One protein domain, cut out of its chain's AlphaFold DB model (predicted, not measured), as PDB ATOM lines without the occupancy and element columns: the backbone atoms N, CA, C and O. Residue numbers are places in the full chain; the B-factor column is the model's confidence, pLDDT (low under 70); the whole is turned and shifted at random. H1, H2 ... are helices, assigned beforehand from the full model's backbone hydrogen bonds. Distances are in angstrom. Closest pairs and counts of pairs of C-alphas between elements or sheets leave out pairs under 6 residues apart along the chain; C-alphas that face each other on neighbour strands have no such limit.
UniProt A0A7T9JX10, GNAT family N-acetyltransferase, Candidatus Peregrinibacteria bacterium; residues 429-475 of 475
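AT A GLANCE: This is residues 429 to 475 of the 475 residues of the protein "GNAT family N-acetyltransferase" of Candidatus Peregrinibacteria bacterium (UniProt A0A7T9JX10). Four helices sit round a common middle in a small rounded cluster: the two longer ones, H1 and H4, stand on opposite sides, and the short H2 and H3 form the bridge from one to the other. Residues 429 to 432 cross the side opposite H3, from beside H4 to H1, and the helices meet each other at few points. The printed part has 47 residues with four named helices, in the order H1, H2, H3, H4, and no named strand; the class is all helix. It is compact, with a radius of gyration of the C-alphas of 9.4 A, and its C-alphas span 22 by 20 by 18 A.

HOW THE PARTS SIT: After residues 429 to 432 comes H1, residues 433 to 443, which a tight link of 2 residues joins to H2, residues 446 to 450. H1 and H2 touch only at the corner by their link; their closest C-alphas, those of Phe 443 and Ala 449, are 5.5 A apart. A tight link of 3 residues follows, and then H3, residues 454 to 457. H2 and H3 are close but not clearly touching, with the closest C-alphas, those of Ala 449 and Leu 457, 7.5 A apart. H1 and H3 are near each other, with 5 pairs of C-alphas within 10 A. A tight link of 5 residues joins H3 to H4, residues 463 to 473. H3 and H4 are close but not clearly touching: their closest C-alphas, those of Leu 457 and Leu 466, are 6.9 A apart. H2 and H4 are also close but not clearly touching, at 6.8 A between their closest C-alphas, those of Leu 450 and Arg 473. H1 and H4 are apart. In H1, H2 and H4 every O i to N i+4 pair is within hydrogen-bond range; H3 is too short for such a pair, and its one O i to N i+3 pair is within range.

IN THESE COORDINATES: H1, from Ser 433 to Phe 443, begins at C-alpha 433 (1.268, -26.052, 39.609) and is 15.5 A long from first to last C-alpha. H2, from Ala 446 to Leu 450, measures 6.0 A, and H3, from Glu 454 to Leu 457, measures 5.0 A with C-alpha 454 at (-15.393, -37.308, 42.456). H4, from Pro 463 to Arg 473, measures 15.3 A and ends at C-alpha 473 (-5.974, -41.708, 46.066).

THE WHOLE: The two C-alphas farthest apart, those of Glu 441 and Lys 475, are 24.4 A apart, and those of Pro 429 and Lys 475, the first and last printed, are 12.7 A apart. Lys 475 is the chain's last residue. The printed part has no cut and no long link. The mean pLDDT of the printed part is 81.0; residues 444 to 445 and residue 475 are under 70.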
ATOM      1  N   PRO A 429       0.946 -37.460  39.633       73.50
ATOM      2  CA  PRO A 429       1.295 -37.301  38.226       73.50
ATOM      3  C   PRO A 429       0.258 -36.443  37.489       73.50
ATOM      4  O   PRO A 429      -0.929 -36.471  37.805       73.50
ATOM      5  N   ASP A 430       0.703 -35.669  36.499       75.88
ATOM      6  CA  ASP A 430      -0.139 -34.820  35.637       75.88
ATOM      7  C   ASP A 430      -0.849 -33.634  36.315       75.88
ATOM      8  O   ASP A 430      -1.566 -32.872  35.656       75.88
ATOM      9  N   LEU A 431      -0.604 -33.385  37.606       81.00
ATOM     10  CA  LEU A 431      -1.049 -32.157  38.260       81.00
ATOM     11  C   LEU A 431      -0.034 -31.028  38.087       81.00
ATOM     12  O   LEU A 431       0.984 -30.947  38.769       81.00
ATOM     13  N   GLY A 432      -0.341 -30.078  37.203       76.75
ATOM     14  CA  GLY A 432       0.420 -28.832  37.069       76.75
ATOM     15  C   GLY A 432       0.269 -27.900  38.280       76.75
ATOM     16  O   GLY A 432      -0.731 -27.936  38.999       76.75
ATOM     17  N   SER A 433       1.240 -27.006  38.483       74.94
ATOM     18  CA  SER A 433       1.268 -26.052  39.609       74.94
ATOM     19  C   SER A 433       0.030 -25.141  39.680       74.94
ATOM     20  O   SER A 433      -0.456 -24.836  40.768       74.94
ATOM     21  N   ALA A 434      -0.535 -24.754  38.531       77.50
ATOM     22  CA  ALA A 434      -1.765 -23.963  38.456       77.50
ATOM     23  C   ALA A 434      -3.004 -24.740  38.941       77.50
ATOM     24  O   ALA A 434      -3.866 -24.179  39.619       77.50
ATOM     25  N   THR A 435      -3.080 -26.035  38.631       81.31
ATOM     26  CA  THR A 435      -4.178 -26.921  39.045       81.31
ATOM     27  C   THR A 435      -4.100 -27.228  40.539       81.31
ATOM     28  O   THR A 435      -5.113 -27.152  41.231       81.31
ATOM     29  N   ARG A 436      -2.891 -27.468  41.067       80.50
ATOM     30  CA  ARG A 436      -2.648 -27.635  42.512       80.50
ATOM     31  C   ARG A 436      -3.095 -26.408  43.300       80.50
ATOM     32  O   ARG A 436      -3.791 -26.529  44.303       80.50
ATOM     33  N   LYS A 437      -2.752 -25.213  42.806       77.81
ATOM     34  CA  LYS A 437      -3.180 -23.952  43.416       77.81
ATOM     35  C   LYS A 437      -4.706 -23.816  43.431       77.81
ATOM     36  O   LYS A 437      -5.255 -23.486  44.476       77.81
ATOM     37  N   LYS A 438      -5.388 -24.141  42.325       81.19
ATOM     38  CA  LYS A 438      -6.861 -24.145  42.260       81.19
ATOM     39  C   LYS A 438      -7.493 -25.133  43.240       81.19
ATOM     40  O   LYS A 438      -8.464 -24.781  43.893       81.19
ATOM     41  N   LEU A 439      -6.940 -26.338  43.390       81.62
ATOM     42  CA  LEU A 439      -7.422 -27.298  44.390       81.62
ATOM     43  C   LEU A 439      -7.297 -26.748  45.819       81.62
ATOM     44  O   LEU A 439      -8.228 -26.872  46.608       81.62
ATOM     45  N   LEU A 440      -6.174 -26.106  46.147       79.50
ATOM     46  CA  LEU A 440      -5.964 -25.502  47.466       79.50
ATOM     47  C   LEU A 440      -6.863 -24.283  47.708       79.50
ATOM     48  O   LEU A 440      -7.308 -24.080  48.833       79.50
ATOM     49  N   GLU A 441      -7.150 -23.488  46.676       77.75
ATOM     50  CA  GLU A 441      -8.079 -22.354  46.761       77.75
ATOM     51  C   GLU A 441      -9.532 -22.819  46.950       77.75
ATOM     52  O   GLU A 441     -10.251 -22.227  47.752       77.75
ATOM     53  N   THR A 442      -9.950 -23.893  46.271       81.88
ATOM     54  CA  THR A 442     -11.325 -24.416  46.345       81.88
ATOM     55  C   THR A 442     -11.588 -25.220  47.620       81.88
ATOM     56  O   THR A 442     -12.618 -25.032  48.258       81.88
ATOM     57  N   PHE A 443     -10.667 -26.105  48.014       79.50
ATOM     58  CA  PHE A 443     -10.864 -27.030  49.141       79.50
ATOM     59  C   PHE A 443     -10.141 -26.587  50.424       79.50
ATOM     60  O   PHE A 443     -10.252 -27.229  51.467       79.50
ATOM     61  N   GLY A 444      -9.364 -25.501  50.375       64.31
ATOM     62  CA  GLY A 444      -8.642 -24.917  51.513       64.31
ATOM     63  C   GLY A 444      -7.405 -25.701  51.973       64.31
ATOM     64  O   GLY A 444      -6.492 -25.128  52.565       64.31
ATOM     65  N   SER A 445      -7.348 -27.007  51.706       69.25
ATOM     66  CA  SER A 445      -6.220 -27.883  52.024       69.25
ATOM     67  C   SER A 445      -6.209 -29.109  51.100       69.25
ATOM     68  O   SER A 445      -7.257 -29.550  50.637       69.25
ATOM     69  N   ALA A 446      -5.047 -29.707  50.846       72.12
ATOM     70  CA  ALA A 446      -4.960 -30.954  50.083       72.12
ATOM     71  C   ALA A 446      -5.589 -32.156  50.785       72.12
ATOM     72  O   ALA A 446      -6.075 -33.042  50.105       72.12
ATOM     73  N   SER A 447      -5.624 -32.191  52.122       70.31
ATOM     74  CA  SER A 447      -6.353 -33.244  52.837       70.31
ATOM     75  C   SER A 447      -7.853 -33.150  52.548       70.31
ATOM     76  O   SER A 447      -8.486 -34.164  52.276       70.31
ATOM     77  N   ALA A 448      -8.405 -31.933  52.521       76.62
ATOM     78  CA  ALA A 448      -9.782 -31.715  52.094       76.62
ATOM     79  C   ALA A 448      -9.987 -32.064  50.609       76.62
ATOM     80  O   ALA A 448     -10.995 -32.672  50.279       76.62
ATOM     81  N   ALA A 449      -9.019 -31.762  49.734       82.19
ATOM     82  CA  ALA A 449      -9.085 -32.163  48.326       82.19
ATOM     83  C   ALA A 449      -9.027 -33.695  48.133       82.19
ATOM     84  O   ALA A 449      -9.760 -34.228  47.312       82.19
ATOM     85  N   LEU A 450      -8.200 -34.422  48.892       80.94
ATOM     86  CA  LEU A 450      -8.106 -35.888  48.817       80.94
ATOM     87  C   LEU A 450      -9.392 -36.577  49.289       80.94
ATOM     88  O   LEU A 450      -9.771 -37.610  48.742       80.94
ATOM     89  N   ASN A 451     -10.077 -35.977  50.262       83.25
ATOM     90  CA  ASN A 451     -11.343 -36.471  50.803       83.25
ATOM     91  C   ASN A 451     -12.581 -35.957  50.047       83.25
ATOM     92  O   ASN A 451     -13.697 -36.333  50.400       83.25
ATOM     93  N   ALA A 452     -12.408 -35.098  49.038       86.75
ATOM     94  CA  ALA A 452     -13.511 -34.583  48.238       86.75
ATOM     95  C   ALA A 452     -14.110 -35.678  47.338       86.75
ATOM     96  O   ALA A 452     -13.428 -36.617  46.903       86.75
ATOM     97  N   SER A 453     -15.401 -35.544  47.042       88.12
ATOM     98  CA  SER A 453     -16.101 -36.456  46.135       88.12
ATOM     99  C   SER A 453     -15.605 -36.305  44.691       88.12
ATOM    100  O   SER A 453     -15.093 -35.259  44.284       88.12
ATOM    101  N   GLU A 454     -15.767 -37.351  43.878       88.69
ATOM    102  CA  GLU A 454     -15.393 -37.308  42.456       88.69
ATOM    103  C   GLU A 454     -16.167 -36.220  41.683       88.69
ATOM    104  O   GLU A 454     -15.611 -35.523  40.832       88.69
ATOM    105  N   GLU A 455     -17.429 -35.992  42.052       84.88
ATOM    106  CA  GLU A 455     -18.280 -34.931  41.504       84.88
ATOM    107  C   GLU A 455     -17.769 -33.519  41.834       84.88
ATOM    108  O   GLU A 455     -17.926 -32.592  41.042       84.88
ATOM    109  N   GLU A 456     -17.139 -33.324  42.992       86.62
ATOM    110  CA  GLU A 456     -16.534 -32.044  43.369       86.62
ATOM    111  C   GLU A 456     -15.165 -31.848  42.711       86.62
ATOM    112  O   GLU A 456     -14.846 -30.747  42.257       86.62
ATOM    113  N   LEU A 457     -14.372 -32.917  42.606       87.38
ATOM    114  CA  LEU A 457     -13.062 -32.888  41.958       87.38
ATOM    115  C   LEU A 457     -13.175 -32.646  40.448       87.38
ATOM    116  O   LEU A 457     -12.395 -31.869  39.896       87.38
ATOM    117  N   SER A 458     -14.177 -33.229  39.786       88.00
ATOM    118  CA  SER A 458     -14.438 -33.036  38.349       88.00
ATOM    119  C   SER A 458     -14.827 -31.600  37.971       88.00
ATOM    120  O   SER A 458     -14.639 -31.196  36.825       88.00
ATOM    121  N   LYS A 459     -15.291 -30.784  38.930       88.12
ATOM    122  CA  LYS A 459     -15.551 -29.345  38.718       88.12
ATOM    123  C   LYS A 459     -14.269 -28.512  38.638       88.12
ATOM    124  O   LYS A 459     -14.303 -27.386  38.147       88.12
ATOM    125  N   VAL A 460     -13.149 -29.038  39.138       86.00
ATOM    126  CA  VAL A 460     -11.867 -28.320  39.244       86.00
ATOM    127  C   VAL A 460     -10.785 -28.943  38.357       86.00
ATOM    128  O   VAL A 460      -9.906 -28.228  37.868       86.00
ATOM    129  N   LEU A 461     -10.840 -30.258  38.130       87.69
ATOM    130  CA  LEU A 461      -9.847 -31.039  37.393       87.69
ATOM    131  C   LEU A 461     -10.313 -31.382  35.973       87.69
ATOM    132  O   LEU A 461     -11.484 -31.649  35.731       87.69
ATOM    133  N   SER A 462      -9.372 -31.427  35.025       86.50
ATOM    134  CA  SER A 462      -9.630 -31.988  33.692       86.50
ATOM    135  C   SER A 462      -9.786 -33.516  33.767       86.50
ATOM    136  O   SER A 462      -9.251 -34.122  34.697       86.50
ATOM    137  N   PRO A 463     -10.424 -34.178  32.782       83.81
ATOM    138  CA  PRO A 463     -10.624 -35.633  32.809       83.81
ATOM    139  C   PRO A 463      -9.329 -36.444  32.997       83.81
ATOM    140  O   PRO A 463      -9.315 -37.441  33.715       83.81
ATOM    141  N   SER A 464      -8.218 -35.985  32.407       82.00
ATOM    142  CA  SER A 464      -6.900 -36.617  32.568       82.00
ATOM    143  C   SER A 464      -6.326 -36.428  33.975       82.00
ATOM    144  O   SER A 464      -5.839 -37.385  34.563       82.00
ATOM    145  N   ALA A 465      -6.407 -35.215  34.532       84.00
ATOM    146  CA  ALA A 465      -5.895 -34.921  35.871       84.00
ATOM    147  C   ALA A 465      -6.759 -35.557  36.971       84.00
ATOM    148  O   ALA A 465      -6.230 -35.982  37.992       84.00
ATOM    149  N   LEU A 466      -8.075 -35.655  36.754       88.88
ATOM    150  CA  LEU A 466      -8.999 -36.346  37.648       88.88
ATOM    151  C   LEU A 466      -8.646 -37.832  37.738       88.88
ATOM    152  O   LEU A 466      -8.519 -38.356  38.838       88.88
ATOM    153  N   LYS A 467      -8.405 -38.487  36.596       86.06
ATOM    154  CA  LYS A 467      -7.978 -39.889  36.563       86.06
ATOM    155  C   LYS A 467      -6.678 -40.104  37.347       86.06
ATOM    156  O   LYS A 467      -6.649 -40.964  38.221       86.06
ATOM    157  N   SER A 468      -5.644 -39.294  37.102       84.50
ATOM    158  CA  SER A 468      -4.363 -39.393  37.824       84.50
ATOM    159  C   SER A 468      -4.510 -39.115  39.330       84.50
ATOM    160  O   SER A 468      -3.880 -39.791  40.142       84.50
ATOM    161  N   PHE A 469      -5.396 -38.189  39.717       89.12
ATOM    162  CA  PHE A 469      -5.719 -37.882  41.116       89.12
ATOM    163  C   PHE A 469      -6.439 -39.036  41.827       89.12
ATOM    164  O   PHE A 469      -6.063 -39.402  42.938       89.12
ATOM    165  N   LEU A 470      -7.444 -39.641  41.189       86.38
ATOM    166  CA  LEU A 470      -8.186 -40.777  41.747       86.38
ATOM    167  C   LEU A 470      -7.302 -42.025  41.858       86.38
ATOM    168  O   LEU A 470      -7.314 -42.686  42.889       86.38
ATOM    169  N   THR A 471      -6.467 -42.295  40.850       84.88
ATOM    170  CA  THR A 471      -5.499 -43.402  40.888       84.88
ATOM    171  C   THR A 471      -4.445 -43.219  41.984       84.88
ATOM    172  O   THR A 471      -3.997 -44.200  42.568       84.88
ATOM    173  N   PHE A 472      -4.034 -41.980  42.277       84.44
ATOM    174  CA  PHE A 472      -3.154 -41.700  43.412       84.44
ATOM    175  C   PHE A 472      -3.870 -41.903  44.754       84.44
ATOM    176  O   PHE A 472      -3.264 -42.422  45.677       84.44
ATOM    177  N   ARG A 473      -5.157 -41.543  44.851       81.12
ATOM    178  CA  ARG A 473      -5.974 -41.708  46.066       81.12
ATOM    179  C   ARG A 473      -6.217 -43.173  46.456       81.12
ATOM    180  O   ARG A 473      -6.463 -43.449  47.624       81.12
ATOM    181  N   GLU A 474      -6.205 -44.084  45.488       73.62
ATOM    182  CA  GLU A 474      -6.388 -45.528  45.714       73.62
ATOM    183  C   GLU A 474      -5.098 -46.265  46.117       73.62
ATOM    184  O   GLU A 474      -5.172 -47.416  46.549       73.62
ATOM    185  N   LYS A 475      -3.932 -45.624  45.965       59.19
ATOM    186  CA  LYS A 475      -2.633 -46.129  46.427       59.19
ATOM    187  C   LYS A 475      -2.353 -45.677  47.854       59.19
ATOM    188  O   LYS A 475      -1.713 -46.477  48.573       59.19
TER     189      LYS A 475